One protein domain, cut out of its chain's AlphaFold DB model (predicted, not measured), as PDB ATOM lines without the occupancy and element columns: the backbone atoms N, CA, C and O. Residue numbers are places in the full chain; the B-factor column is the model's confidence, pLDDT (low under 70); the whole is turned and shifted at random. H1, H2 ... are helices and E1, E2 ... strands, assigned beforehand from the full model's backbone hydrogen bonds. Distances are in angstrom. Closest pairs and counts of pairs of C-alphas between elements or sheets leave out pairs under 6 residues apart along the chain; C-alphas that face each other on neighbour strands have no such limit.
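AT A GLANCE: This is residues 2 to 201 and 227 to 235 of the 342 residues of an uncharacterized protein of Bradyrhizobium icense (UniProt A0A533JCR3). A twisted sheet of five strands has two helices, H3 and H4, packed over one face, and a small hairpin, E6 and E7, set obliquely beside its edge strand E5. H1 sits off the sheet, beyond the ends of E3 and E4 where these two strands join their links to it, and residues 194 to 201 stick out after the short H5. The printed part has 209 residues with five named helices and seven named strands, in the order E1 E2 E3 H1 E4 H2 E5 H3 H4 E6 E7 H5; the large sheet has the order E4 E3 E2 E1 E5, all antiparallel. The class is mixed, helices and strands, with under half of the residues in named elements, and the whole is compact, with a radius of gyration of the C-alphas of 17.6 A and spans of 52 by 48 by 37 A.

IN THESE COORDINATES: E1, residues 3 to 11, begins with C-alpha 3 at (28.028, -61.673, -6.286) and is 26.1 A long. E2 is residues 24 to 31, 21.7 A, and E3 residues 37 to 44, 22.6 A. H1 is residues 51 to 62, 16.2 A. E4, residues 78 to 85, is 22.2 A long; H2, residues 87 to 90, follows, then E5, residues 97 to 103, 17.3 A. H3, residues 107 to 123, is 24.2 A long, and H4, residues 134 to 144, 15.2 A. E6 is residues 161 to 165 and E7 residues 172 to 176. H5, residues 190 to 193, ends with C-alpha 193 at (49.223, -32.915, -10.593).

HOW THE PARTS SIT: E1, E2 and E3 form a meander, each strand the antiparallel neighbour of the one before, with N 8 and O 27 at 3.0 A and N 30 and O 38 at 2.8 A. E4 pairs with E3 (N 83 and O 39, 2.8 A) and E5 with E1 (N 5 and O 101, 2.9 A). H3 and H4 lie on the same face, making two layers, helices on one face of a sheet, at heights over the sheet of 9.1 A and 7.4 A. They touch at a steep tilt of 54 degrees, opposite ways; their closest C-alphas, of Met 113 and Ala 141, are 4.8 A apart. H2 only grazes the sheet; H1 and H5 are not on it. E6 and E7, a hairpin with N 162 and O 175 at 2.8 A, form with the large sheet a sandwich, two sheets face to face, their best planes 44 degrees apart; the closest C-alphas of E5 and E6, of Thr 98 and Ala 164, are 4.9 A apart. In H1, H3 and H4 every O i to N i+4 pair is within hydrogen-bond range; H2 and H5 are too short for one.

THE WHOLE: The C-alphas of Ser 169 and Phe 195, the two farthest apart, are 54.2 A apart. Residues 202 to 226 are not printed, and C-alphas 201 and 227 are 29.9 A apart across the cut. The links E1 to E2, H1 to E4, H4 to E6 and E7 to H5 are long. Mean pLDDT of the printed part is 78.0; 69 residues are under 70, among them residues 149 to 168 and 188 to 201.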
ATOM      1  N   PRO A   2      26.095 -66.070  -5.923       94.12
ATOM      2  CA  PRO A   2      25.996 -64.849  -6.713       94.12
ATOM      3  C   PRO A   2      26.695 -63.706  -5.975       94.12
ATOM      4  O   PRO A   2      26.590 -63.575  -4.749       94.12
ATOM      5  N   GLU A   3      27.423 -62.909  -6.735       95.38
ATOM      6  CA  GLU A   3      28.028 -61.673  -6.286       95.38
ATOM      7  C   GLU A   3      26.957 -60.592  -6.170       95.38
ATOM      8  O   GLU A   3      25.959 -60.598  -6.896       95.38
ATOM      9  N   ARG A   4      27.135 -59.670  -5.224       95.06
ATOM     10  CA  ARG A   4      26.133 -58.639  -4.921       95.06
ATOM     11  C   ARG A   4      26.792 -57.297  -4.689       95.06
ATOM     12  O   ARG A   4      27.729 -57.223  -3.899       95.06
ATOM     13  N   ILE A   5      26.251 -56.247  -5.300       95.00
ATOM     14  CA  ILE A   5      26.586 -54.850  -5.012       95.00
ATOM     15  C   ILE A   5      25.345 -54.168  -4.446       95.00
ATOM     16  O   ILE A   5      24.271 -54.205  -5.048       95.00
ATOM     17  N   PHE A   6      25.487 -53.544  -3.280       93.31
ATOM     18  CA  PHE A   6      24.391 -52.871  -2.588       93.31
ATOM     19  C   PHE A   6      24.877 -51.664  -1.780       93.31
ATOM     20  O   PHE A   6      26.045 -51.554  -1.404       93.31
ATOM     21  N   LEU A   7      23.956 -50.750  -1.500       92.44
ATOM     22  CA  LEU A   7      24.178 -49.578  -0.658       92.44
ATOM     23  C   LEU A   7      23.668 -49.849   0.746       92.44
ATOM     24  O   LEU A   7      22.557 -50.349   0.885       92.44
ATOM     25  N   THR A   8      24.427 -49.480   1.773       91.19
ATOM     26  CA  THR A   8      23.919 -49.381   3.149       91.19
ATOM     27  C   THR A   8      23.884 -47.927   3.584       91.19
ATOM     28  O   THR A   8      24.688 -47.105   3.136       91.19
ATOM     29  N   PHE A   9      22.932 -47.611   4.461       87.12
ATOM     30  CA  PHE A   9      22.730 -46.263   4.977       87.12
ATOM     31  C   PHE A   9      23.039 -46.240   6.468       87.12
ATOM     32  O   PHE A   9      22.432 -46.973   7.252       87.12
ATOM     33  N   THR A  10      23.974 -45.386   6.871       84.38
ATOM     34  CA  THR A  10      24.265 -45.121   8.284       84.38
ATOM     35  C   THR A  10      23.979 -43.664   8.614       84.38
ATOM     36  O   THR A  10      23.823 -42.829   7.722       84.38
ATOM     37  N   ASN A  11      23.922 -43.326   9.899       80.50
ATOM     38  CA  ASN A  11      23.817 -41.928  10.312       80.50
ATOM     39  C   ASN A  11      25.061 -41.162   9.837       80.50
ATOM     40  O   ASN A  11      26.184 -41.655   9.988       80.50
ATOM     41  N   ALA A  12      24.869 -39.982   9.242       76.25
ATOM     42  CA  ALA A  12      25.979 -39.160   8.783       76.25
ATOM     43  C   ALA A  12      26.847 -38.713   9.964       76.25
ATOM     44  O   ALA A  12      26.405 -37.971  10.836       76.25
ATOM     45  N   THR A  13      28.110 -39.142   9.983       66.31
ATOM     46  CA  THR A  13      29.038 -38.811  11.073       66.31
ATOM     47  C   THR A  13      29.468 -37.348  11.060       66.31
ATOM     48  O   THR A  13      29.902 -36.852  12.095       66.31
ATOM     49  N   ALA A  14      29.361 -36.666   9.916       62.81
ATOM     50  CA  ALA A  14      29.798 -35.282   9.723       62.81
ATOM     51  C   ALA A  14      28.754 -34.229  10.136       62.81
ATOM     52  O   ALA A  14      29.071 -33.045  10.158       62.81
ATOM     53  N   VAL A  15      27.532 -34.639  10.491       68.00
ATOM     54  CA  VAL A  15      26.464 -33.714  10.887       68.00
ATOM     55  C   VAL A  15      26.246 -33.803  12.403       68.00
ATOM     56  O   VAL A  15      26.272 -34.917  12.940       68.00
ATOM     57  N   PRO A  16      26.091 -32.677  13.128       67.62
ATOM     58  CA  PRO A  16      25.775 -32.708  14.554       67.62
ATOM     59  C   PRO A  16      24.496 -33.508  14.814       67.62
ATOM     60  O   PRO A  16      23.507 -33.388  14.090       67.62
ATOM     61  N   TYR A  17      24.519 -34.351  15.845       67.56
ATOM     62  CA  TYR A  17      23.369 -35.177  16.191       67.56
ATOM     63  C   TYR A  17      22.306 -34.327  16.897       67.56
ATOM     64  O   TYR A  17      22.522 -33.879  18.017       67.56
ATOM     65  N   GLN A  18      21.149 -34.118  16.263       58.62
ATOM     66  CA  GLN A  18      20.004 -33.410  16.865       58.62
ATOM     67  C   GLN A  18      18.814 -34.344  17.152       58.62
ATOM     68  O   GLN A  18      17.664 -33.911  17.162       58.62
ATOM     69  N   GLY A  19      19.046 -35.651  17.313       54.34
ATOM     70  CA  GLY A  19      17.972 -36.634  17.525       54.34
ATOM     71  C   GLY A  19      17.136 -36.969  16.278       54.34
ATOM     72  O   GLY A  19      16.315 -37.878  16.327       54.34
ATOM     73  N   SER A  20      17.379 -36.297  15.147       55.03
ATOM     74  CA  SER A  20      16.884 -36.670  13.818       55.03
ATOM     75  C   SER A  20      18.066 -36.875  12.865       55.03
ATOM     76  O   SER A  20      19.094 -36.205  12.978       55.03
ATOM     77  N   THR A  21      17.967 -37.841  11.948       56.38
ATOM     78  CA  THR A  21      18.974 -38.076  10.904       56.38
ATOM     79  C   THR A  21      18.956 -36.919   9.907       56.38
ATOM     80  O   THR A  21      18.244 -36.962   8.910       56.38
ATOM     81  N   ILE A  22      19.746 -35.875  10.173       63.81
ATOM     82  CA  ILE A  22      19.900 -34.712   9.274       63.81
ATOM     83  C   ILE A  22      20.588 -35.118   7.953       63.81
ATOM     84  O   ILE A  22      20.468 -34.438   6.938       63.81
ATOM     85  N   GLY A  23      21.255 -36.274   7.924       72.69
ATOM     86  CA  GLY A  23      21.775 -36.867   6.701       72.69
ATOM     87  C   GLY A  23      22.071 -38.352   6.857       72.69
ATOM     88  O   GLY A  23      22.336 -38.849   7.958       72.69
ATOM     89  N   HIS A  24      22.050 -39.051   5.727       82.06
ATOM     90  CA  HIS A  24      22.521 -40.424   5.613       82.06
ATOM     91  C   HIS A  24      23.921 -40.429   5.010       82.06
ATOM     92  O   HIS A  24      24.202 -39.680   4.077       82.06
ATOM     93  N   HIS A  25      24.783 -41.278   5.562       89.00
ATOM     94  CA  HIS A  25      26.071 -41.635   4.987       89.00
ATOM     95  C   HIS A  25      25.902 -42.924   4.196       89.00
ATOM     96  O   HIS A  25      25.489 -43.941   4.761       89.00
ATOM     97  N   ILE A  26      26.198 -42.866   2.900       90.88
ATOM     98  CA  ILE A  26      26.151 -44.035   2.026       90.88
ATOM     99  C   ILE A  26      27.476 -44.783   2.051       90.88
ATOM    100  O   ILE A  26      28.562 -44.205   1.978       90.88
ATOM    101  N   VAL A  27      27.355 -46.105   2.099       93.88
ATOM    102  CA  VAL A  27      28.460 -47.047   1.986       93.88
ATOM    103  C   VAL A  27      28.178 -48.005   0.832       93.88
ATOM    104  O   VAL A  27      27.091 -48.580   0.755       93.88
ATOM    105  N   LEU A  28      29.159 -48.187  -0.054       95.56
ATOM    106  CA  LEU A  28      29.130 -49.199  -1.108       95.56
ATOM    107  C   LEU A  28      29.612 -50.527  -0.543       95.56
ATOM    108  O   LEU A  28      30.668 -50.603   0.085       95.56
ATOM    109  N   ASN A  29      28.845 -51.575  -0.793       96.06
ATOM    110  CA  ASN A  29      29.117 -52.913  -0.307       96.06
ATOM    111  C   ASN A  29      29.178 -53.860  -1.499       96.06
ATOM    112  O   ASN A  29      28.325 -53.801  -2.385       96.06
ATOM    113  N   TYR A  30      30.162 -54.750  -1.486       96.44
ATOM    114  CA  TYR A  30      30.325 -55.808  -2.468       96.44
ATOM    115  C   TYR A  30      30.582 -57.134  -1.769       96.44
ATOM    116  O   TYR A  30      31.513 -57.263  -0.978       96.44
ATOM    117  N   VAL A  31      29.746 -58.125  -2.048       95.25
ATOM    118  CA  VAL A  31      29.953 -59.502  -1.599       95.25
ATOM    119  C   VAL A  31      30.397 -60.304  -2.809       95.25
ATOM    120  O   VAL A  31      29.619 -60.443  -3.751       95.25
ATOM    121  N   ASP A  32      31.628 -60.811  -2.774       96.25
ATOM    122  CA  ASP A  32      32.176 -61.613  -3.868       96.25
ATOM    123  C   ASP A  32      31.626 -63.047  -3.876       96.25
ATOM    124  O   ASP A  32      30.905 -63.485  -2.971       96.25
ATOM    125  N   SER A  33      31.993 -63.806  -4.904       95.81
ATOM    126  CA  SER A  33      31.556 -65.190  -5.111       95.81
ATOM    127  C   SER A  33      31.939 -66.153  -3.973       95.81
ATOM    128  O   SER A  33      31.256 -67.175  -3.789       95.81
ATOM    129  N   ASN A  34      32.953 -65.801  -3.169       94.50
ATOM    130  CA  ASN A  34      33.401 -66.524  -1.972       94.50
ATOM    131  C   ASN A  34      32.652 -66.097  -0.694       94.50
ATOM    132  O   ASN A  34      32.815 -66.703   0.371       94.50
ATOM    133  N   GLY A  35      31.814 -65.064  -0.778       92.69
ATOM    134  CA  GLY A  35      31.109 -64.475   0.354       92.69
ATOM    135  C   GLY A  35      31.964 -63.510   1.178       92.69
ATOM    136  O   GLY A  35      31.585 -63.188   2.306       92.69
ATOM    137  N   LYS A  36      33.118 -63.062   0.663       94.69
ATOM    138  CA  LYS A  36      33.931 -62.025   1.306       94.69
ATOM    139  C   LYS A  36      33.271 -60.672   1.067       94.69
ATOM    140  O   LYS A  36      32.841 -60.372  -0.045       94.69
ATOM    141  N   HIS A  37      33.199 -59.862   2.114       94.75
ATOM    142  CA  HIS A  37      32.519 -58.578   2.065       94.75
ATOM    143  C   HIS A  37      33.532 -57.443   1.980       94.75
ATOM    144  O   HIS A  37      34.367 -57.264   2.866       94.75
ATOM    145  N   HIS A  38      33.446 -56.682   0.903       96.25
ATOM    146  CA  HIS A  38      34.253 -55.511   0.612       96.25
ATOM    147  C   HIS A  38      33.389 -54.269   0.782       96.25
ATOM    148  O   HIS A  38      32.226 -54.250   0.384       96.25
ATOM    149  N   ILE A  39      33.959 -53.239   1.390       96.19
ATOM    150  CA  ILE A  39      33.270 -51.999   1.717       96.19
ATOM    151  C   ILE A  39      34.080 -50.843   1.151       96.19
ATOM    152  O   ILE A  39      35.270 -50.741   1.432       96.19
ATOM    153  N   LEU A  40      33.428 -49.957   0.406       97.12
ATOM    154  CA  LEU A  40      34.019 -48.749  -0.155       97.12
ATOM    155  C   LEU A  40      33.182 -47.538   0.270       97.12
ATOM    156  O   LEU A  40      31.957 -47.539   0.165       97.12
ATOM    157  N   GLN A  41      33.826 -46.503   0.800       96.19
ATOM    158  CA  GLN A  41      33.128 -45.311   1.286       96.19
ATOM    159  C   GLN A  41      34.024 -44.077   1.255       96.19
ATOM    160  O   GLN A  41      35.202 -44.165   1.597       96.19
ATOM    161  N   GLY A  42      33.432 -42.929   0.932       95.62
ATOM    162  CA  GLY A  42      34.063 -41.621   1.076       95.62
ATOM    163  C   GLY A  42      33.844 -41.071   2.483       95.62
ATOM    164  O   GLY A  42      32.730 -41.121   2.991       95.62
ATOM    165  N   LYS A  43      34.873 -40.555   3.149       95.62
ATOM    166  CA  LYS A  43      34.805 -39.976   4.502       95.62
ATOM    167  C   LYS A  43      35.591 -38.667   4.560       95.62
ATOM    168  O   LYS A  43      36.501 -38.500   3.759       95.62
ATOM    169  N   PRO A  44      35.281 -37.757   5.496       95.31
ATOM    170  CA  PRO A  44      36.155 -36.620   5.738       95.31
ATOM    171  C   PRO A  44      37.477 -37.094   6.357       95.31
ATOM    172  O   PRO A  44      37.490 -38.022   7.178       95.31
ATOM    173  N   GLU A  45      38.569 -36.447   5.965       95.00
ATOM    174  CA  GLU A  45      39.898 -36.585   6.565       95.00
ATOM    175  C   GLU A  45      39.874 -36.157   8.035       95.00
ATOM    176  O   GLU A  45      40.375 -36.872   8.904       95.00
ATOM    177  N   ILE A  46      39.240 -35.016   8.325       94.50
ATOM    178  CA  ILE A  46      39.120 -34.489   9.683       94.50
ATOM    179  C   ILE A  46      37.819 -35.000  10.300       94.50
ATOM    180  O   ILE A  46      36.725 -34.820   9.759       94.50
ATOM    181  N   ARG A  47      37.937 -35.649  11.460       92.38
ATOM    182  CA  ARG A  47      36.803 -36.138  12.247       92.38
ATOM    183  C   ARG A  47      36.732 -35.386  13.561       92.38
ATOM    184  O   ARG A  47      37.754 -35.141  14.190       92.38
ATOM    185  N   TYR A  48      35.509 -35.092  13.970       88.88
ATOM    186  CA  TYR A  48      35.210 -34.421  15.224       88.88
ATOM    187  C   TYR A  48      34.568 -35.413  16.185       88.88
ATOM    188  O   TYR A  48      33.562 -36.045  15.839       88.88
ATOM    189  N   GLU A  49      35.162 -35.552  17.367       88.00
ATOM    190  CA  GLU A  49      34.647 -36.409  18.438       88.00
ATOM    191  C   GLU A  49      33.470 -35.737  19.156       88.00
ATOM    192  O   GLU A  49      32.476 -36.397  19.455       88.00
ATOM    193  N   HIS A  50      33.537 -34.414  19.332       87.56
ATOM    194  CA  HIS A  50      32.526 -33.618  20.029       87.56
ATOM    195  C   HIS A  50      31.484 -33.027  19.073       87.56
ATOM    196  O   HIS A  50      31.792 -32.601  17.951       87.56
ATOM    197  N   ASN A  51      30.226 -32.943  19.522       83.25
ATOM    198  CA  ASN A  51      29.143 -32.403  18.695       83.25
ATOM    199  C   ASN A  51      29.284 -30.894  18.478       83.25
ATOM    200  O   ASN A  51      28.952 -30.406  17.398       83.25
ATOM    201  N   ALA A  52      29.803 -30.167  19.473       86.31
ATOM    202  CA  ALA A  52      30.008 -28.723  19.382       86.31
ATOM    203  C   ALA A  52      31.040 -28.347  18.307       86.31
ATOM    204  O   ALA A  52      30.781 -27.467  17.485       86.31
ATOM    205  N   GLU A  53      32.169 -29.055  18.250       88.38
ATOM    206  CA  GLU A  53      33.199 -28.841  17.225       88.38
ATOM    207  C   GLU A  53      32.665 -29.160  15.828       88.38
ATOM    208  O   GLU A  53      32.849 -28.387  14.891       88.38
ATOM    209  N   LYS A  54      31.924 -30.266  15.706       88.31
ATOM    210  CA  LYS A  54      31.278 -30.673  14.459       88.31
ATOM    211  C   LYS A  54      30.259 -29.644  13.974       88.31
ATOM    212  O   LYS A  54      30.222 -29.343  12.784       88.31
ATOM    213  N   ALA A  55      29.447 -29.094  14.878       87.69
ATOM    214  CA  ALA A  55      28.501 -28.031  14.554       87.69
ATOM    215  C   ALA A  55      29.228 -26.762  14.088       87.69
ATOM    216  O   ALA A  55      28.853 -26.188  13.068       87.69
ATOM    217  N   GLY A  56      30.301 -26.367  14.782       90.00
ATOM    218  CA  GLY A  56      31.144 -25.240  14.379       90.00
ATOM    219  C   GLY A  56      31.759 -25.436  12.992       90.00
ATOM    220  O   GLY A  56      31.664 -24.547  12.150       90.00
ATOM    221  N   ALA A  57      32.313 -26.620  12.721       90.69
ATOM    222  CA  ALA A  57      32.886 -26.974  11.426       90.69
ATOM    223  C   ALA A  57      31.843 -26.994  10.302       90.69
ATOM    224  O   ALA A  57      32.106 -26.506   9.207       90.69
ATOM    225  N   PHE A  58      30.646 -27.514  10.581       89.31
ATOM    226  CA  PHE A  58      29.536 -27.524   9.631       89.31
ATOM    227  C   PHE A  58      29.078 -26.103   9.282       89.31
ATOM    228  O   PHE A  58      28.895 -25.792   8.110       89.31
ATOM    229  N   ILE A  59      28.932 -25.223  10.280       89.12
ATOM    230  CA  ILE A  59      28.591 -23.811  10.051       89.12
ATOM    231  C   ILE A  59      29.704 -23.120   9.258       89.12
ATOM    232  O   ILE A  59      29.405 -22.407   8.307       89.12
ATOM    233  N   ALA A  60      30.970 -23.356   9.617       89.50
ATOM    234  CA  ALA A  60      32.124 -22.792   8.922       89.50
ATOM    235  C   ALA A  60      32.197 -23.226   7.448       89.50
ATOM    236  O   ALA A  60      32.587 -22.426   6.601       89.50
ATOM    237  N   ASP A  61      31.800 -24.462   7.132       87.56
ATOM    238  CA  ASP A  61      31.671 -24.927   5.749       87.56
ATOM    239  C   ASP A  61      30.481 -24.274   5.030       87.56
ATOM    240  O   ASP A  61      30.627 -23.818   3.903       87.56
ATOM    241  N   ALA A  62      29.322 -24.155   5.686       86.19
ATOM    242  CA  ALA A  62      28.108 -23.611   5.076       86.19
ATOM    243  C   ALA A  62      28.199 -22.116   4.715       86.19
ATOM    244  O   ALA A  62      27.559 -21.674   3.764       86.19
ATOM    245  N   ILE A  63      28.973 -21.329   5.469       86.50
ATOM    246  CA  ILE A  63      29.201 -19.900   5.180       86.50
ATOM    247  C   ILE A  63      30.295 -19.670   4.132       86.50
ATOM    248  O   ILE A  63      30.587 -18.524   3.786       86.50
ATOM    249  N   ARG A  64      30.945 -20.737   3.664       80.25
ATOM    250  CA  ARG A  64      32.078 -20.637   2.760       80.25
ATOM    251  C   ARG A  64      31.602 -20.611   1.305       80.25
ATOM    252  O   ARG A  64      30.870 -21.509   0.901       80.25
ATOM    253  N   PRO A  65      32.038 -19.634   0.495       68.06
ATOM    254  CA  PRO A  65      31.815 -19.685  -0.942       68.06
ATOM    255  C   PRO A  65      32.591 -20.859  -1.551       68.06
ATOM    256  O   PRO A  65      33.760 -21.077  -1.218       68.06
ATOM    257  N   ASP A  66      31.944 -21.605  -2.446       64.81
ATOM    258  CA  ASP A  66      32.553 -22.739  -3.144       64.81
ATOM    259  C   ASP A  66      33.866 -22.308  -3.833       64.81
ATOM    260  O   ASP A  66      33.863 -21.518  -4.776       64.81
ATOM    261  N   GLY A  67      35.002 -22.859  -3.389       54.78
ATOM    262  CA  GLY A  67      36.221 -22.933  -4.204       54.78
ATOM    263  C   GLY A  67      37.244 -21.792  -4.126       54.78
ATOM    264  O   GLY A  67      38.128 -21.762  -4.980       54.78
ATOM    265  N   ILE A  68      37.211 -20.879  -3.143       54.09
ATOM    266  CA  ILE A  68      38.235 -19.813  -3.052       54.09
ATOM    267  C   ILE A  68      38.794 -19.649  -1.625       54.09
ATOM    268  O   ILE A  68      38.155 -19.081  -0.746       54.09
ATOM    269  N   GLY A  69      40.053 -20.068  -1.431       54.22
ATOM    270  CA  GLY A  69      41.001 -19.281  -0.629       54.22
ATOM    271  C   GLY A  69      41.194 -19.593   0.860       54.22
ATOM    272  O   GLY A  69      41.503 -18.664   1.601       54.22
ATOM    273  N   ILE A  70      41.095 -20.843   1.328       57.69
ATOM    274  CA  ILE A  70      41.478 -21.168   2.719       57.69
ATOM    275  C   ILE A  70      42.541 -22.264   2.766       57.69
ATOM    276  O   ILE A  70      42.420 -23.306   2.133       57.69
ATOM    277  N   VAL A  71      43.563 -22.024   3.590       67.12
ATOM    278  CA  VAL A  71      44.720 -22.898   3.852       67.12
ATOM    279  C   VAL A  71      44.320 -24.246   4.488       67.12
ATOM    280  O   VAL A  71      45.142 -25.158   4.555       67.12
ATOM    281  N   ARG A  72      43.065 -24.423   4.943       85.12
ATOM    282  CA  ARG A  72      42.582 -25.693   5.511       85.12
ATOM    283  C   ARG A  72      41.044 -25.800   5.536       85.12
ATOM    284  O   ARG A  72      40.414 -25.039   6.269       85.12
ATOM    285  N   PRO A  73      40.430 -26.744   4.801       89.00
ATOM    286  CA  PRO A  73      39.006 -27.059   4.930       89.00
ATOM    287  C   PRO A  73      38.649 -27.534   6.346       89.00
ATOM    288  O   PRO A  73      39.441 -28.293   6.910       89.00
ATOM    289  N   PRO A  74      37.460 -27.217   6.899       91.56
ATOM    290  CA  PRO A  74      37.036 -27.746   8.198       91.56
ATOM    291  C   PRO A  74      37.031 -29.283   8.238       91.56
ATOM    292  O   PRO A  74      37.515 -29.890   9.183       91.56
ATOM    293  N   PHE A  75      36.568 -29.931   7.168       92.56
ATOM    294  CA  PHE A  75      36.485 -31.396   7.090       92.56
ATOM    295  C   PHE A  75      37.680 -32.059   6.382       92.56
ATOM    296  O   PHE A  75      37.733 -33.286   6.267       92.56
ATOM    297  N   GLY A  76      38.659 -31.269   5.942       93.19
ATOM    298  CA  GLY A  76      39.800 -31.728   5.150       93.19
ATOM    299  C   GLY A  76      39.403 -32.315   3.790       93.19
ATOM    300  O   GLY A  76      38.420 -31.902   3.171       93.19
ATOM    301  N   LYS A  77      40.200 -33.275   3.317       94.56
ATOM    302  CA  LYS A  77      39.970 -33.998   2.061       94.56
ATOM    303  C   LYS A  77      38.861 -35.050   2.192       94.56
ATOM    304  O   LYS A  77      38.665 -35.652   3.247       94.56
ATOM    305  N   LEU A  78      38.166 -35.323   1.095       93.94
ATOM    306  CA  LEU A  78      37.361 -36.518   0.888       93.94
ATOM    307  C   LEU A  78      38.308 -37.707   0.695       93.94
ATOM    308  O   LEU A  78      39.036 -37.781  -0.290       93.94
ATOM    309  N   GLN A  79      38.282 -38.643   1.638       96.56
ATOM    310  CA  GLN A  79      39.087 -39.857   1.625       96.56
ATOM    311  C   GLN A  79      38.233 -41.068   1.269       96.56
ATOM    312  O   GLN A  79      37.254 -41.374   1.955       96.56
ATOM    313  N   SER A  80      38.636 -41.796   0.239       96.69
ATOM    314  CA  SER A  80      38.126 -43.129  -0.041       96.69
ATOM    315  C   SER A  80      38.777 -44.141   0.896       96.69
ATOM    316  O   SER A  80      40.002 -44.225   1.005       96.69
ATOM    317  N   LYS A  81      37.953 -44.946   1.566       97.06
ATOM    318  CA  LYS A  81      38.411 -46.042   2.413       97.06
ATOM    319  C   LYS A  81      37.849 -47.366   1.916       97.06
ATOM    320  O   LYS A  81      36.633 -47.565   1.936       97.06
ATOM    321  N   LEU A  82      38.751 -48.275   1.554       97.06
ATOM    322  CA  LEU A  82      38.450 -49.675   1.287       97.06
ATOM    323  C   LEU A  82      38.628 -50.490   2.574       97.06
ATOM    324  O   LEU A  82      39.678 -50.460   3.213       97.06
ATOM    325  N   GLU A  83      37.600 -51.229   2.963       95.81
ATOM    326  CA  GLU A  83      37.641 -52.175   4.074       95.81
ATOM    327  C   GLU A  83      37.239 -53.561   3.572       95.81
ATOM    328  O   GLU A  83      36.460 -53.712   2.629       95.81
ATOM    329  N   THR A  84      37.759 -54.602   4.214       94.44
ATOM    330  CA  THR A  84      37.347 -55.975   3.935       94.44
ATOM    331  C   THR A  84      36.987 -56.665   5.235       94.44
ATOM    332  O   THR A  84      37.789 -56.697   6.166       94.44
ATOM    333  N   ARG A  85      35.782 -57.227   5.296       89.94
ATOM    334  CA  ARG A  85      35.275 -57.957   6.457       89.94
ATOM    335  C   ARG A  85      35.248 -59.450   6.186       89.94
ATOM    336  O   ARG A  85      35.021 -59.903   5.059       89.94
ATOM    337  N   LYS A  86      35.487 -60.224   7.244       83.69
ATOM    338  CA  LYS A  86      35.355 -61.681   7.197       83.69
ATOM    339  C   LYS A  86      33.875 -62.056   7.101       83.69
ATOM    340  O   LYS A  86      33.011 -61.349   7.615       83.69
ATOM    341  N   LYS A  87      33.601 -63.190   6.455       75.44
ATOM    342  CA  LYS A  87      32.254 -63.712   6.169       75.44
ATOM    343  C   LYS A  87      31.346 -63.763   7.405       75.44
ATOM    344  O   LYS A  87      30.171 -63.426   7.307       75.44
ATOM    345  N   ASP A  88      31.904 -64.094   8.566       73.44
ATOM    346  CA  ASP A  88      31.141 -64.279   9.810       73.44
ATOM    347  C   ASP A  88      30.569 -62.967  10.377       73.44
ATOM    348  O   ASP A  88      29.635 -62.977  11.178       73.44
ATOM    349  N   GLU A  89      31.090 -61.823   9.934       68.00
ATOM    350  CA  GLU A  89      30.640 -60.495  10.355       68.00
ATOM    351  C   GLU A  89      29.498 -59.954   9.472       68.00
ATOM    352  O   GLU A  89      28.760 -59.047   9.861       68.00
ATOM    353  N   VAL A  90      29.319 -60.535   8.280       60.84
ATOM    354  CA  VAL A  90      28.338 -60.107   7.267       60.84
ATOM    355  C   VAL A  90      26.914 -60.439   7.698       60.84
ATOM    356  O   VAL A  90      25.991 -59.662   7.456       60.84
ATOM    357  N   THR A  91      26.741 -61.552   8.411       57.19
ATOM    358  CA  THR A  91      25.448 -62.064   8.883       57.19
ATOM    359  C   THR A  91      24.735 -61.114   9.851       57.19
ATOM    360  O   THR A  91      23.557 -61.304  10.133       57.19
ATOM    361  N   ARG A  92      25.421 -60.079  10.360       53.44
ATOM    362  CA  ARG A  92      24.874 -59.097  11.308       53.44
ATOM    363  C   ARG A  92      24.503 -57.750  10.696       53.44
ATOM    364  O   ARG A  92      24.039 -56.879  11.430       53.44
ATOM    365  N   SER A  93      24.675 -57.538   9.390       58.75
ATOM    366  CA  SER A  93      24.246 -56.274   8.781       58.75
ATOM    367  C   SER A  93      22.732 -56.277   8.539       58.75
ATOM    368  O   SER A  93      22.258 -56.352   7.414       58.75
ATOM    369  N   ALA A  94      21.958 -56.169   9.622       69.81
ATOM    370  CA  ALA A  94      20.526 -55.861   9.600       69.81
ATOM    371  C   ALA A  94      20.255 -54.387   9.223       69.81
ATOM    372  O   ALA A  94      19.191 -53.844   9.518       69.81
ATOM    373  N   LEU A  95      21.234 -53.718   8.607       79.31
ATOM    374  CA  LEU A  95      21.106 -52.331   8.198       79.31
ATOM    375  C   LEU A  95      20.199 -52.242   6.964       79.31
ATOM    376  O   LEU A  95      20.309 -53.080   6.059       79.31
ATOM    377  N   PRO A  96      19.333 -51.217   6.894       79.81
ATOM    378  CA  PRO A  96      18.638 -50.866   5.668       79.81
ATOM    379  C   PRO A  96      19.612 -50.778   4.500       79.81
ATOM    380  O   PRO A  96      20.661 -50.129   4.598       79.81
ATOM    381  N   HIS A  97      19.259 -51.448   3.407       86.31
ATOM    382  CA  HIS A  97      20.084 -51.473   2.214       86.31
ATOM    383  C   HIS A  97      19.257 -51.368   0.939       86.31
ATOM    384  O   HIS A  97      18.063 -51.673   0.906       86.31
ATOM    385  N   THR A  98      19.924 -50.947  -0.128       86.56
ATOM    386  CA  THR A  98      19.381 -50.942  -1.483       86.56
ATOM    387  C   THR A  98      20.255 -51.819  -2.361       86.56
ATOM    388  O   THR A  98      21.437 -51.535  -2.541       86.56
ATOM    389  N   MET A  99      19.677 -52.890  -2.907       90.44
ATOM    390  CA  MET A  99      20.367 -53.738  -3.876       90.44
ATOM    391  C   MET A  99      20.543 -52.981  -5.194       90.44
ATOM    392  O   MET A  99      19.569 -52.450  -5.722       90.44
ATOM    393  N   ILE A 100      21.767 -52.950  -5.718       89.81
ATOM    394  CA  ILE A 100      22.080 -52.323  -7.007       89.81
ATOM    395  C   ILE A 100      22.143 -53.391  -8.096       89.81
ATOM    396  O   ILE A 100      21.434 -53.298  -9.101       89.81
ATOM    397  N   ALA A 101      22.955 -54.424  -7.871       92.44
ATOM    398  CA  ALA A 101      23.156 -55.506  -8.820       92.44
ATOM    399  C   ALA A 101      23.423 -56.840  -8.117       92.44
ATOM    400  O   ALA A 101      24.075 -56.891  -7.072       92.44
ATOM    401  N   GLU A 102      22.949 -57.917  -8.736       94.62
ATOM    402  CA  GLU A 102      23.252 -59.299  -8.365       94.62
ATOM    403  C   GLU A 102      23.558 -60.103  -9.635       94.62
ATOM    404  O   GLU A 102      22.824 -60.009 -10.622       94.62
ATOM    405  N   GLY A 103      24.635 -60.887  -9.632       94.56
ATOM    406  CA  GLY A 103      25.064 -61.651 -10.804       94.56
ATOM    407  C   GLY A 103      26.183 -62.636 -10.485       94.56
ATOM    408  O   GLY A 103      26.635 -62.712  -9.347       94.56
ATOM    409  N   ASP A 104      26.625 -63.408 -11.474       94.81
ATOM    410  CA  ASP A 104      27.714 -64.377 -11.270       94.81
ATOM    411  C   ASP A 104      29.104 -63.723 -11.250       94.81
ATOM    412  O   ASP A 104      30.021 -64.279 -10.649       94.81
ATOM    413  N   ASP A 105      29.252 -62.559 -11.888       95.12
ATOM    414  CA  ASP A 105      30.503 -61.801 -11.953       95.12
ATOM    415  C   ASP A 105      30.217 -60.293 -11.996       95.12
ATOM    416  O   ASP A 105      29.771 -59.739 -13.002       95.12
ATOM    417  N   LEU A 106      30.453 -59.634 -10.868       96.19
ATOM    418  CA  LEU A 106      30.435 -58.185 -10.688       96.19
ATOM    419  C   LEU A 106      31.841 -57.655 -10.358       96.19
ATOM    420  O   LEU A 106      32.009 -56.465 -10.073       96.19
ATOM    421  N   SER A 107      32.857 -58.517 -10.397       96.94
ATOM    422  CA  SER A 107      34.215 -58.216  -9.948       96.94
ATOM    423  C   SER A 107      34.867 -57.091 -10.758       96.94
ATOM    424  O   SER A 107      35.513 -56.212 -10.184       96.94
ATOM    425  N   SER A 108      34.627 -57.056 -12.071       95.94
ATOM    426  CA  SER A 108      35.098 -56.002 -12.979       95.94
ATOM    427  C   SER A 108      34.461 -54.640 -12.680       95.94
ATOM    428  O   SER A 108      35.142 -53.615 -12.683       95.94
ATOM    429  N   HIS A 109      33.170 -54.623 -12.342       95.88
ATOM    430  CA  HIS A 109      32.453 -53.407 -11.964       95.88
ATOM    431  C   HIS A 109      32.966 -52.888 -10.615       95.88
ATOM    432  O   HIS A 109      33.213 -51.693 -10.449       95.88
ATOM    433  N   TRP A 110      33.194 -53.794  -9.657       97.56
ATOM    434  CA  TRP A 110      33.800 -53.458  -8.370       97.56
ATOM    435  C   TRP A 110      35.235 -52.938  -8.509       97.56
ATOM    436  O   TRP A 110      35.612 -51.997  -7.811       97.56
ATOM    437  N   ALA A 111      36.036 -53.509  -9.414       97.44
ATOM    438  CA  ALA A 111      37.396 -53.049  -9.684       97.44
ATOM    439  C   ALA A 111      37.425 -51.575 -10.111       97.44
ATOM    440  O   ALA A 111      38.113 -50.788  -9.465       97.44
ATOM    441  N   ARG A 112      36.578 -51.179 -11.068       95.88
ATOM    442  CA  ARG A 112      36.449 -49.778 -11.511       95.88
ATOM    443  C   ARG A 112      36.033 -48.827 -10.388       95.88
ATOM    444  O   ARG A 112      36.511 -47.699 -10.313       95.88
ATOM    445  N   MET A 113      35.157 -49.272  -9.482       97.19
ATOM    446  CA  MET A 113      34.776 -48.467  -8.314       97.19
ATOM    447  C   MET A 113      35.943 -48.255  -7.346       97.19
ATOM    448  O   MET A 113      36.083 -47.164  -6.798       97.19
ATOM    449  N   LYS A 114      36.786 -49.274  -7.137       97.88
ATOM    450  CA  LYS A 114      37.999 -49.140  -6.315       97.88
ATOM    451  C   LYS A 114      39.016 -48.204  -6.957       97.88
ATOM    452  O   LYS A 114      39.503 -47.329  -6.259       97.88
ATOM    453  N   GLU A 115      39.267 -48.352  -8.260       96.25
ATOM    454  CA  GLU A 115      40.165 -47.470  -9.021       96.25
ATOM    455  C   GLU A 115      39.745 -46.003  -8.884       96.25
ATOM    456  O   GLU A 115      40.571 -45.140  -8.613       96.25
ATOM    457  N   PHE A 116      38.442 -45.721  -8.973       95.94
ATOM    458  CA  PHE A 116      37.919 -44.386  -8.691       95.94
ATOM    459  C   PHE A 116      38.152 -43.948  -7.233       95.94
ATOM    460  O   PHE A 116      38.455 -42.788  -6.961       95.94
ATOM    461  N   GLY A 117      38.019 -44.862  -6.273       96.50
ATOM    462  CA  GLY A 117      38.371 -44.598  -4.882       96.50
ATOM    463  C   GLY A 117      39.833 -44.172  -4.711       96.50
ATOM    464  O   GLY A 117      40.107 -43.225  -3.973       96.50
ATOM    465  N   ASP A 118      40.746 -44.838  -5.409       96.19
ATOM    466  CA  ASP A 118      42.168 -44.496  -5.420       96.19
ATOM    467  C   ASP A 118      42.393 -43.129  -6.103       96.19
ATOM    468  O   ASP A 118      43.029 -42.255  -5.514       96.19
ATOM    469  N   GLU A 119      41.736 -42.867  -7.245       93.62
ATOM    470  CA  GLU A 119      41.733 -41.561  -7.937       93.62
ATOM    471  C   GLU A 119      41.309 -40.416  -6.999       93.62
ATOM    472  O   GLU A 119      41.926 -39.348  -6.998       93.62
ATOM    473  N   VAL A 120      40.275 -40.620  -6.174       93.69
ATOM    474  CA  VAL A 120      39.793 -39.618  -5.207       93.69
ATOM    475  C   VAL A 120      40.846 -39.289  -4.150       93.69
ATOM    476  O   VAL A 120      41.040 -38.110  -3.837       93.69
ATOM    477  N   ASN A 121      41.533 -40.307  -3.624       95.19
ATOM    478  CA  ASN A 121      42.599 -40.125  -2.640       95.19
ATOM    479  C   ASN A 121      43.793 -39.370  -3.238       95.19
ATOM    480  O   ASN A 121      44.282 -38.423  -2.619       95.19
ATOM    481  N   ASP A 122      44.210 -39.740  -4.450       91.94
ATOM    482  CA  ASP A 122      45.343 -39.123  -5.150       91.94
ATOM    483  C   ASP A 122      45.053 -37.669  -5.539       91.94
ATOM    484  O   ASP A 122      45.890 -36.768  -5.393       91.94
ATOM    485  N   THR A 123      43.830 -37.421  -6.007       90.38
ATOM    486  CA  THR A 123      43.367 -36.097  -6.428       90.38
ATOM    487  C   THR A 123      43.152 -35.160  -5.235       90.38
ATOM    488  O   THR A 123      43.331 -33.944  -5.352       90.38
ATOM    489  N   GLY A 124      42.795 -35.707  -4.070       91.75
ATOM    490  CA  GLY A 124      42.591 -34.939  -2.846       91.75
ATOM    491  C   GLY A 124      41.407 -33.981  -2.955       91.75
ATOM    492  O   GLY A 124      41.550 -32.797  -2.668       91.75
ATOM    493  N   TYR A 125      40.250 -34.462  -3.405       90.62
ATOM    494  CA  TYR A 125      39.018 -33.667  -3.427       90.62
ATOM    495  C   TYR A 125      38.670 -33.143  -2.030       90.62
ATOM    496  O   TYR A 125      38.916 -33.816  -1.038       90.62
ATOM    497  N   GLU A 126      38.081 -31.956  -1.931       91.50
ATOM    498  CA  GLU A 126      37.647 -31.394  -0.649       91.50
ATOM    499  C   GLU A 126      36.384 -32.075  -0.099       91.50
ATOM    500  O   GLU A 126      35.491 -32.422  -0.861       91.50
ATOM    501  N   TYR A 127      36.263 -32.283   1.212       92.31
ATOM    502  CA  TYR A 127      35.007 -32.782   1.779       92.31
ATOM    503  C   TYR A 127      34.064 -31.626   2.130       92.31
ATOM    504  O   TYR A 127      34.386 -30.803   2.988       92.31
ATOM    505  N   HIS A 128      32.862 -31.634   1.549       90.12
ATOM    506  CA  HIS A 128      31.765 -30.728   1.894       90.12
ATOM    507  C   HIS A 128      30.540 -31.535   2.345       90.12
ATOM    508  O   HIS A 128      29.934 -32.228   1.522       90.12
ATOM    509  N   PRO A 129      30.120 -31.456   3.623       87.94
ATOM    510  CA  PRO A 129      28.986 -32.220   4.139       87.94
ATOM    511  C   PRO A 129      27.684 -32.077   3.342       87.94
ATOM    512  O   PRO A 129      26.887 -33.016   3.334       87.94
ATOM    513  N   THR A 130      27.449 -30.938   2.687       84.06
ATOM    514  CA  THR A 130      26.188 -30.627   1.990       84.06
ATOM    515  C   THR A 130      26.215 -30.898   0.485       84.06
ATOM    516  O   THR A 130      25.148 -31.089  -0.095       84.06
ATOM    517  N   SER A 131      27.393 -30.942  -0.146       83.00
ATOM    518  CA  SER A 131      27.532 -31.000  -1.612       83.00
ATOM    519  C   SER A 131      28.532 -32.049  -2.115       83.00
ATOM    520  O   SER A 131      28.286 -32.659  -3.151       83.00
ATOM    521  N   GLN A 132      29.618 -32.309  -1.383       90.44
ATOM    522  CA  GLN A 132      30.710 -33.209  -1.769       90.44
ATOM    523  C   GLN A 132      31.075 -34.137  -0.611       90.44
ATOM    524  O   GLN A 132      32.066 -33.966   0.099       90.44
ATOM    525  N   ASN A 133      30.214 -35.120  -0.390       91.12
ATOM    526  CA  ASN A 133      30.276 -36.037   0.738       91.12
ATOM    527  C   ASN A 133      30.271 -37.502   0.264       91.12
ATOM    528  O   ASN A 133      30.424 -37.807  -0.924       91.12
ATOM    529  N   SER A 134      30.048 -38.429   1.196       92.56
ATOM    530  CA  SER A 134      29.972 -39.866   0.915       92.56
ATOM    531  C   SER A 134      28.906 -40.256  -0.112       92.56
ATOM    532  O   SER A 134      29.086 -41.250  -0.814       92.56
ATOM    533  N   ASN A 135      27.837 -39.472  -0.250       90.50
ATOM    534  CA  ASN A 135      26.757 -39.742  -1.194       90.50
ATOM    535  C   ASN A 135      27.192 -39.408  -2.623       90.50
ATOM    536  O   ASN A 135      27.046 -40.250  -3.505       90.50
ATOM    537  N   SER A 136      27.795 -38.230  -2.835       89.44
ATOM    538  CA  SER A 136      28.373 -37.847  -4.137       89.44
ATOM    539  C   SER A 136      29.482 -38.815  -4.576       89.44
ATOM    540  O   SER A 136      29.529 -39.241  -5.730       89.44
ATOM    541  N   PHE A 137      30.311 -39.260  -3.623       94.00
ATOM    542  CA  PHE A 137      31.330 -40.281  -3.847       94.00
ATOM    543  C   PHE A 137      30.715 -41.609  -4.306       94.00
ATOM    544  O   PHE A 137      31.136 -42.169  -5.314       94.00
ATOM    545  N   ALA A 138      29.707 -42.116  -3.587       93.44
ATOM    546  CA  ALA A 138      29.079 -43.389  -3.923       93.44
ATOM    547  C   ALA A 138      28.389 -43.351  -5.295       93.44
ATOM    548  O   ALA A 138      28.431 -44.334  -6.036       93.44
ATOM    549  N   ALA A 139      27.786 -42.216  -5.645       89.75
ATOM    550  CA  ALA A 139      27.151 -42.008  -6.936       89.75
ATOM    551  C   ALA A 139      28.146 -42.043  -8.101       89.75
ATOM    552  O   ALA A 139      27.916 -42.748  -9.083       89.75
ATOM    553  N   GLU A 140      29.254 -41.307  -7.989       89.75
ATOM    554  CA  GLU A 140      30.301 -41.300  -9.014       89.75
ATOM    555  C   GLU A 140      30.990 -42.664  -9.111       89.75
ATOM    556  O   GLU A 140      31.192 -43.163 -10.215       89.75
ATOM    557  N   ALA A 141      31.258 -43.327  -7.983       94.19
ATOM    558  CA  ALA A 141      31.793 -44.683  -7.986       94.19
ATOM    559  C   ALA A 141      30.876 -45.625  -8.779       94.19
ATOM    560  O   ALA A 141      31.322 -46.247  -9.736       94.19
ATOM    561  N   LEU A 142      29.576 -45.670  -8.476       92.62
ATOM    562  CA  LEU A 142      28.618 -46.486  -9.232       92.62
ATOM    563  C   LEU A 142      28.568 -46.124 -10.727       92.62
ATOM    564  O   LEU A 142      28.449 -47.018 -11.569       92.62
ATOM    565  N   ARG A 143      28.716 -44.838 -11.074       88.25
ATOM    566  CA  ARG A 143      28.808 -44.371 -12.468       88.25
ATOM    567  C   ARG A 143      30.025 -44.969 -13.168       88.25
ATOM    568  O   ARG A 143      29.871 -45.597 -14.211       88.25
ATOM    569  N   ARG A 144      31.210 -44.853 -12.561       90.69
ATOM    570  CA  ARG A 144      32.468 -45.447 -13.055       90.69
ATOM    571  C   ARG A 144      32.421 -46.977 -13.074       90.69
ATOM    572  O   ARG A 144      32.992 -47.607 -13.960       90.69
ATOM    573  N   GLY A 145      31.673 -47.571 -12.147       94.00
ATOM    574  CA  GLY A 145      31.362 -48.996 -12.108       94.00
ATOM    575  C   GLY A 145      30.499 -49.475 -13.276       94.00
ATOM    576  O   GLY A 145      30.370 -50.678 -13.449       94.00
ATOM    577  N   GLY A 146      29.934 -48.577 -14.091       90.38
ATOM    578  CA  GLY A 146      29.080 -48.926 -15.229       90.38
ATOM    579  C   GLY A 146      27.615 -49.158 -14.860       90.38
ATOM    580  O   GLY A 146      26.842 -49.608 -15.698       90.38
ATOM    581  N   PHE A 147      27.200 -48.830 -13.633       87.19
ATOM    582  CA  PHE A 147      25.794 -48.941 -13.224       87.19
ATOM    583  C   PHE A 147      24.931 -47.785 -13.749       87.19
ATOM    584  O   PHE A 147      23.706 -47.877 -13.712       87.19
ATOM    585  N   PHE A 148      25.565 -46.721 -14.261       78.00
ATOM    586  CA  PHE A 148      24.912 -45.541 -14.834       78.00
ATOM    587  C   PHE A 148      25.549 -45.181 -16.192       78.00
ATOM    588  O   PHE A 148      26.373 -44.270 -16.276       78.00
ATOM    589  N   GLY A 149      25.219 -45.938 -17.245       55.03
ATOM    590  CA  GLY A 149      25.733 -45.737 -18.609       55.03
ATOM    591  C   GLY A 149      24.764 -44.989 -19.543       55.03
ATOM    592  O   GLY A 149      23.558 -44.958 -19.278       55.03
ATOM    593  N   PRO A 150      25.251 -44.394 -20.649       44.28
ATOM    594  CA  PRO A 150      24.399 -43.761 -21.659       44.28
ATOM    595  C   PRO A 150      23.343 -44.751 -22.178       44.28
ATOM    596  O   PRO A 150      23.662 -45.895 -22.486       44.28
ATOM    597  N   GLY A 151      22.076 -44.333 -22.219       40.09
ATOM    598  CA  GLY A 151      20.944 -45.203 -22.572       40.09
ATOM    599  C   GLY A 151      20.243 -45.858 -21.376       40.09
ATOM    600  O   GLY A 151      19.090 -46.272 -21.503       40.09
ATOM    601  N   THR A 152      20.852 -45.860 -20.182       45.75
ATOM    602  CA  THR A 152      20.064 -46.038 -18.956       45.75
ATOM    603  C   THR A 152      19.264 -44.759 -18.740       45.75
ATOM    604  O   THR A 152      19.792 -43.741 -18.297       45.75
ATOM    605  N   VAL A 153      17.987 -44.786 -19.132       38.50
ATOM    606  CA  VAL A 153      17.032 -43.715 -18.839       38.50
ATOM    607  C   VAL A 153      16.815 -43.713 -17.332       38.50
ATOM    608  O   VAL A 153      15.862 -44.291 -16.811       38.50
ATOM    609  N   PHE A 154      17.728 -43.088 -16.602       47.44
ATOM    610  CA  PHE A 154      17.327 -42.467 -15.363       47.44
ATOM    611  C   PHE A 154      16.605 -41.178 -15.743       47.44
ATOM    612  O   PHE A 154      17.108 -40.441 -16.595       47.44
ATOM    613  N   PRO A 155      15.430 -40.887 -15.149       38.22
ATOM    614  CA  PRO A 155      14.944 -39.517 -15.173       38.22
ATOM    615  C   PRO A 155      16.112 -38.663 -14.685       38.22
ATOM    616  O   PRO A 155      16.745 -39.023 -13.692       38.22
ATOM    617  N   GLU A 156      16.428 -37.581 -15.388       33.69
ATOM    618  CA  GLU A 156      17.569 -36.682 -15.143       33.69
ATOM    619  C   GLU A 156      17.594 -36.061 -13.732       33.69
ATOM    620  O   GLU A 156      18.407 -35.200 -13.418       33.69
ATOM    621  N   ILE A 157      16.728 -36.527 -12.843       39.84
ATOM    622  CA  ILE A 157      16.634 -36.196 -11.446       39.84
ATOM    623  C   ILE A 157      16.234 -37.503 -10.741       39.84
ATOM    624  O   ILE A 157      15.059 -37.857 -10.634       39.84
ATOM    625  N   LEU A 158      17.206 -38.266 -10.232       47.53
ATOM    626  CA  LEU A 158      16.931 -38.960  -8.975       47.53
ATOM    627  C   LEU A 158      16.584 -37.822  -8.013       47.53
ATOM    628  O   LEU A 158      17.482 -37.058  -7.678       47.53
ATOM    629  N   ASP A 159      15.300 -37.652  -7.672       51.25
ATOM    630  CA  ASP A 159      14.735 -36.616  -6.777       51.25
ATOM    631  C   ASP A 159      15.280 -36.736  -5.339       51.25
ATOM    632  O   ASP A 159      14.533 -36.819  -4.364       51.25
ATOM    633  N   ASP A 160      16.591 -36.906  -5.195       56.69
ATOM    634  CA  ASP A 160      17.293 -37.453  -4.048       56.69
ATOM    635  C   ASP A 160      16.698 -38.796  -3.549       56.69
ATOM    636  O   ASP A 160      17.134 -39.302  -2.529       56.69
ATOM    637  N   ARG A 161      15.696 -39.415  -4.196       57.44
ATOM    638  CA  ARG A 161      14.908 -40.523  -3.619       57.44
ATOM    639  C   ARG A 161      15.381 -41.903  -4.084       57.44
ATOM    640  O   ARG A 161      15.179 -42.288  -5.231       57.44
ATOM    641  N   TRP A 162      15.905 -42.682  -3.146       65.75
ATOM    642  CA  TRP A 162      16.269 -44.093  -3.273       65.75
ATOM    643  C   TRP A 162      15.198 -44.999  -2.677       65.75
ATOM    644  O   TRP A 162      14.510 -44.605  -1.749       65.75
ATOM    645  N   LEU A 163      15.042 -46.226  -3.171       68.50
ATOM    646  CA  LEU A 163      14.180 -47.218  -2.525       68.50
ATOM    647  C   LEU A 163      15.042 -48.109  -1.626       68.50
ATOM    648  O   LEU A 163      15.837 -48.905  -2.120       68.50
ATOM    649  N   ALA A 164      14.909 -47.952  -0.311       68.94
ATOM    650  CA  ALA A 164      15.590 -48.788   0.674       68.94
ATOM    651  C   ALA A 164      14.662 -49.915   1.132       68.94
ATOM    652  O   ALA A 164      13.487 -49.673   1.417       68.94
ATOM    653  N   VAL A 165      15.191 -51.137   1.213       69.75
ATOM    654  CA  VAL A 165      14.481 -52.286   1.779       69.75
ATOM    655  C   VAL A 165      14.844 -52.387   3.256       69.75
ATOM    656  O   VAL A 165      16.016 -52.491   3.623       69.75
ATOM    657  N   GLU A 166      13.830 -52.331   4.116       66.75
ATOM    658  CA  GLU A 166      13.979 -52.538   5.552       66.75
ATOM    659  C   GLU A 166      14.135 -54.045   5.835       66.75
ATOM    660  O   GLU A 166      13.207 -54.804   5.559       66.75
ATOM    661  N   PRO A 167      15.264 -54.521   6.394       53.47
ATOM    662  CA  PRO A 167      15.540 -55.958   6.473       53.47
ATOM    663  C   PRO A 167      14.578 -56.717   7.384       53.47
ATOM    664  O   PRO A 167      14.295 -57.885   7.140       53.47
ATOM    665  N   ALA A 168      14.070 -56.058   8.430       65.00
ATOM    666  CA  ALA A 168      13.167 -56.674   9.397       65.00
ATOM    667  C   ALA A 168      11.760 -56.917   8.828       65.00
ATOM    668  O   ALA A 168      11.114 -57.896   9.187       65.00
ATOM    669  N   SER A 169      11.280 -56.026   7.958       74.69
ATOM    670  CA  SER A 169       9.903 -56.041   7.448       74.69
ATOM    671  C   SER A 169       9.805 -56.425   5.970       74.69
ATOM    672  O   SER A 169       8.718 -56.726   5.486       74.69
ATOM    673  N   GLY A 170      10.915 -56.358   5.227       72.75
ATOM    674  CA  GLY A 170      10.929 -56.416   3.764       72.75
ATOM    675  C   GLY A 170      10.272 -55.201   3.094       72.75
ATOM    676  O   GLY A 170      10.183 -55.153   1.866       72.75
ATOM    677  N   ALA A 171       9.805 -54.213   3.866       73.44
ATOM    678  CA  ALA A 171       9.116 -53.050   3.331       73.44
ATOM    679  C   ALA A 171      10.090 -52.166   2.549       73.44
ATOM    680  O   ALA A 171      11.188 -51.853   3.010       73.44
ATOM    681  N   THR A 172       9.664 -51.727   1.367       72.50
ATOM    682  CA  THR A 172      10.415 -50.765   0.559       72.50
ATOM    683  C   THR A 172       9.960 -49.352   0.905       72.50
ATOM    684  O   THR A 172       8.763 -49.067   0.865       72.50
ATOM    685  N   ARG A 173      10.892 -48.455   1.234       71.31
ATOM    686  CA  ARG A 173      10.590 -47.053   1.560       71.31
ATOM    687  C   ARG A 173      11.411 -46.098   0.692       71.31
ATOM    688  O   ARG A 173      12.589 -46.371   0.458       71.31
ATOM    689  N   PRO A 174      10.826 -44.978   0.229       71.69
ATOM    690  CA  PRO A 174      11.600 -43.916  -0.393       71.69
ATOM    691  C   PRO A 174      12.489 -43.239   0.659       71.69
ATOM    692  O   PRO A 174      12.018 -42.838   1.721       71.69
ATOM    693  N   LEU A 175      13.771 -43.100   0.351       66.62
ATOM    694  CA  LEU A 175      14.806 -42.510   1.181       66.62
ATOM    695  C   LEU A 175      15.415 -41.334   0.437       66.62
ATOM    696  O   LEU A 175      15.972 -41.512  -0.641       66.62
ATOM    697  N   ARG A 176      15.332 -40.138   1.015       72.44
ATOM    698  CA  ARG A 176      15.998 -38.965   0.455       72.44
ATOM    699  C   ARG A 176      17.495 -38.992   0.800       72.44
ATOM    700  O   ARG A 176      17.850 -39.099   1.970       72.44
ATOM    701  N   VAL A 177      18.354 -38.856  -0.202       62.34
ATOM    702  CA  VAL A 177      19.814 -38.874  -0.136       62.34
ATOM    703  C   VAL A 177      20.339 -37.581  -0.766       62.34
ATOM    704  O   VAL A 177      20.546 -37.520  -1.978       62.34
ATOM    705  N   PRO A 178      20.565 -36.540   0.046       61.38
ATOM    706  CA  PRO A 178      21.142 -35.291  -0.431       61.38
ATOM    707  C   PRO A 178      22.513 -35.498  -1.089       61.38
ATOM    708  O   PRO A 178      23.285 -36.362  -0.659       61.38
ATOM    709  N   ALA A 179      22.818 -34.663  -2.087       64.50
ATOM    710  CA  ALA A 179      24.093 -34.598  -2.812       64.50
ATOM    711  C   ALA A 179      24.459 -35.836  -3.649       64.50
ATOM    712  O   ALA A 179      25.553 -35.900  -4.201       64.50
ATOM    713  N   PHE A 180      23.560 -36.812  -3.804       67.50
ATOM    714  CA  PHE A 180      23.856 -37.995  -4.612       67.50
ATOM    715  C   PHE A 180      24.058 -37.657  -6.101       67.50
ATOM    716  O   PHE A 180      24.862 -38.275  -6.784       67.50
ATOM    717  N   SER A 181      23.362 -36.652  -6.626       63.91
ATOM    718  CA  SER A 181      23.540 -36.192  -8.010       63.91
ATOM    719  C   SER A 181      24.733 -35.246  -8.198       63.91
ATOM    720  O   SER A 181      25.093 -34.940  -9.337       63.91
ATOM    721  N   ALA A 182      25.354 -34.778  -7.111       68.69
ATOM    722  CA  ALA A 182      26.432 -33.806  -7.185       68.69
ATOM    723  C   ALA A 182      27.694 -34.431  -7.798       68.69
ATOM    724  O   ALA A 182      28.110 -35.532  -7.436       68.69
ATOM    725  N   ARG A 183      28.310 -33.716  -8.744       73.19
ATOM    726  CA  ARG A 183      29.628 -34.073  -9.285       73.19
ATOM    727  C   ARG A 183      30.715 -33.641  -8.308       73.19
ATOM    728  O   ARG A 183      30.584 -32.580  -7.699       73.19
ATOM    729  N   LEU A 184      31.796 -34.419  -8.231       74.50
ATOM    730  CA  LEU A 184      32.994 -33.994  -7.513       74.50
ATOM    731  C   LEU A 184      33.609 -32.763  -8.206       74.50
ATOM    732  O   LEU A 184      33.740 -32.713  -9.430       74.50
ATOM    733  N   LYS A 185      33.948 -31.760  -7.407       79.12
ATOM    734  CA  LYS A 185      34.506 -30.450  -7.741       79.12
ATOM    735  C   LYS A 185      35.683 -30.150  -6.802       79.12
ATOM    736  O   LYS A 185      35.929 -30.867  -5.837       79.12
ATOM    737  N   ASN A 186      36.404 -29.067  -7.079       63.91
ATOM    738  CA  ASN A 186      37.443 -28.509  -6.201       63.91
ATOM    739  C   ASN A 186      38.509 -29.523  -5.730       63.91
ATOM    740  O   ASN A 186      38.625 -29.803  -4.534       63.91
ATOM    741  N   PRO A 187      39.300 -30.101  -6.648       71.12
ATOM    742  CA  PRO A 187      40.490 -30.832  -6.239       71.12
ATOM    743  C   PRO A 187      41.443 -29.925  -5.439       71.12
ATOM    744  O   PRO A 187      41.782 -28.832  -5.887       71.12
ATOM    745  N   ILE A 188      41.890 -30.359  -4.256       58.44
ATOM    746  CA  ILE A 188      42.824 -29.569  -3.429       58.44
ATOM    747  C   ILE A 188      44.242 -29.642  -4.018       58.44
ATOM    748  O   ILE A 188      45.007 -28.687  -3.913       58.44
ATOM    749  N   ASN A 189      44.579 -30.728  -4.723       56.69
ATOM    750  CA  ASN A 189      45.916 -30.952  -5.281       56.69
ATOM    751  C   ASN A 189      46.079 -30.488  -6.753       56.69
ATOM    752  O   ASN A 189      46.993 -30.954  -7.434       56.69
ATOM    753  N   ILE A 190      45.231 -29.590  -7.290       50.59
ATOM    754  CA  ILE A 190      45.286 -29.191  -8.727       50.59
ATOM    755  C   ILE A 190      46.672 -28.687  -9.146       50.59
ATOM    756  O   ILE A 190      47.077 -28.867 -10.297       50.59
ATOM    757  N   PHE A 191      47.404 -28.058  -8.227       47.53
ATOM    758  CA  PHE A 191      48.712 -27.485  -8.529       47.53
ATOM    759  C   PHE A 191      49.858 -28.504  -8.526       47.53
ATOM    760  O   PHE A 191      50.851 -28.268  -9.208       47.53
ATOM    761  N   GLU A 192      49.718 -29.649  -7.853       50.38
ATOM    762  CA  GLU A 192      50.762 -30.687  -7.830       50.38
ATOM    763  C   GLU A 192      50.661 -31.623  -9.050       50.38
ATOM    764  O   GLU A 192      51.675 -31.980  -9.645       50.38
ATOM    765  N   HIS A 193      49.443 -31.936  -9.512       42.81
ATOM    766  CA  HIS A 193      49.223 -32.915 -10.593       42.81
ATOM    767  C   HIS A 193      49.337 -32.371 -12.022       42.81
ATOM    768  O   HIS A 193      49.454 -33.155 -12.963       42.81
ATOM    769  N   ARG A 194      49.360 -31.048 -12.241       45.44
ATOM    770  CA  ARG A 194      49.565 -30.495 -13.600       45.44
ATOM    771  C   ARG A 194      50.966 -30.751 -14.172       45.44
ATOM    772  O   ARG A 194      51.152 -30.560 -15.370       45.44
ATOM    773  N   PHE A 195      51.927 -31.200 -13.359       45.19
ATOM    774  CA  PHE A 195      53.311 -31.429 -13.797       45.19
ATOM    775  C   PHE A 195      53.745 -32.899 -13.810       45.19
ATOM    776  O   PHE A 195      54.732 -33.233 -14.465       45.19
ATOM    777  N   THR A 196      52.991 -33.803 -13.186       39.12
ATOM    778  CA  THR A 196      53.220 -35.248 -13.289       39.12
ATOM    779  C   THR A 196      52.166 -35.861 -14.191       39.12
ATOM    780  O   THR A 196      51.067 -36.197 -13.765       39.12
ATOM    781  N   ARG A 197      52.531 -35.963 -15.472       37.34
ATOM    782  CA  ARG A 197      51.891 -36.755 -16.528       37.34
ATOM    783  C   ARG A 197      51.123 -37.943 -15.939       37.34
ATOM    784  O   ARG A 197      51.735 -38.942 -15.572       37.34
ATOM    785  N   TRP A 198      49.795 -37.842 -15.882       37.59
ATOM    786  CA  TRP A 198      48.945 -39.018 -15.740       37.59
ATOM    787  C   TRP A 198      49.359 -40.011 -16.834       37.59
ATOM    788  O   TRP A 198      49.302 -39.648 -18.017       37.59
ATOM    789  N   PRO A 199      49.757 -41.254 -16.512       37.47
ATOM    790  CA  PRO A 199      49.495 -42.316 -17.449       37.47
ATOM    791  C   PRO A 199      47.972 -42.374 -17.506       37.47
ATOM    792  O   PRO A 199      47.315 -42.836 -16.575       37.47
ATOM    793  N   ARG A 200      47.400 -41.831 -18.588       34.53
ATOM    794  CA  ARG A 200      46.094 -42.280 -19.064       34.53
ATOM    795  C   ARG A 200      46.131 -43.794 -18.882       34.53
ATOM    796  O   ARG A 200      47.099 -44.402 -19.353       34.53
ATOM    797  N   ALA A 201      45.180 -44.369 -18.139       36.88
ATOM    798  CA  ALA A 201      44.937 -45.803 -18.219       36.88
ATOM    799  C   ALA A 201      45.070 -46.137 -19.700       36.88
ATOM    800  O   ALA A 201      44.431 -45.444 -20.500       36.88
ATOM    801  N   ARG A 227      24.464 -66.751 -15.138       76.81
ATOM    802  CA  ARG A 227      23.244 -66.032 -14.787       76.81
ATOM    803  C   ARG A 227      23.375 -64.589 -15.277       76.81
ATOM    804  O   ARG A 227      24.387 -63.948 -14.986       76.81
ATOM    805  N   PRO A 228      22.359 -64.054 -15.974       81.94
ATOM    806  CA  PRO A 228      22.379 -62.665 -16.400       81.94
ATOM    807  C   PRO A 228      22.452 -61.747 -15.176       81.94
ATOM    808  O   PRO A 228      21.795 -62.012 -14.162       81.94
ATOM    809  N   ILE A 229      23.236 -60.671 -15.278       83.06
ATOM    810  CA  ILE A 229      23.305 -59.632 -14.247       83.06
ATOM    811  C   ILE A 229      21.911 -59.021 -14.099       83.06
ATOM    812  O   ILE A 229      21.314 -58.532 -15.058       83.06
ATOM    813  N   ARG A 230      21.369 -59.066 -12.883       82.38
ATOM    814  CA  ARG A 230      20.077 -58.471 -12.552       82.38
ATOM    815  C   ARG A 230      20.309 -57.107 -11.921       82.38
ATOM    816  O   ARG A 230      20.727 -57.018 -10.768       82.38
ATOM    817  N   TYR A 231      19.993 -56.054 -12.666       79.56
ATOM    818  CA  TYR A 231      19.931 -54.692 -12.144       79.56
ATOM    819  C   TYR A 231      18.573 -54.473 -11.476       79.56
ATOM    820  O   TYR A 231      17.527 -54.614 -12.112       79.56
ATOM    821  N   LEU A 232      18.562 -54.113 -10.192       66.12
ATOM    822  CA  LEU A 232      17.329 -53.782  -9.469       66.12
ATOM    823  C   LEU A 232      17.018 -52.281  -9.593       66.12
ATOM    824  O   LEU A 232      16.844 -51.559  -8.617       66.12
ATOM    825  N   GLY A 233      16.919 -51.806 -10.836       49.06
ATOM    826  CA  GLY A 233      16.366 -50.494 -11.154       49.06
ATOM    827  C   GLY A 233      14.845 -50.573 -11.220       49.06
ATOM    828  O   GLY A 233      14.306 -51.176 -12.139       49.06
ATOM    829  N   ARG A 234      14.162 -49.996 -10.222       43.69
ATOM    830  CA  ARG A 234      12.737 -49.605 -10.223       43.69
ATOM    831  C   ARG A 234      11.813 -50.526 -11.052       43.69
ATOM    832  O   ARG A 234      11.522 -50.239 -12.210       43.69
ATOM    833  N   ARG A 235      11.205 -51.551 -10.431       36.72
ATOM    834  CA  ARG A 235       9.895 -52.032 -10.915       36.72
ATOM    835  C   ARG A 235       8.891 -50.901 -10.692       36.72
ATOM    836  O   ARG A 235       8.242 -50.840  -9.653       36.72
TER     837      ARG A 235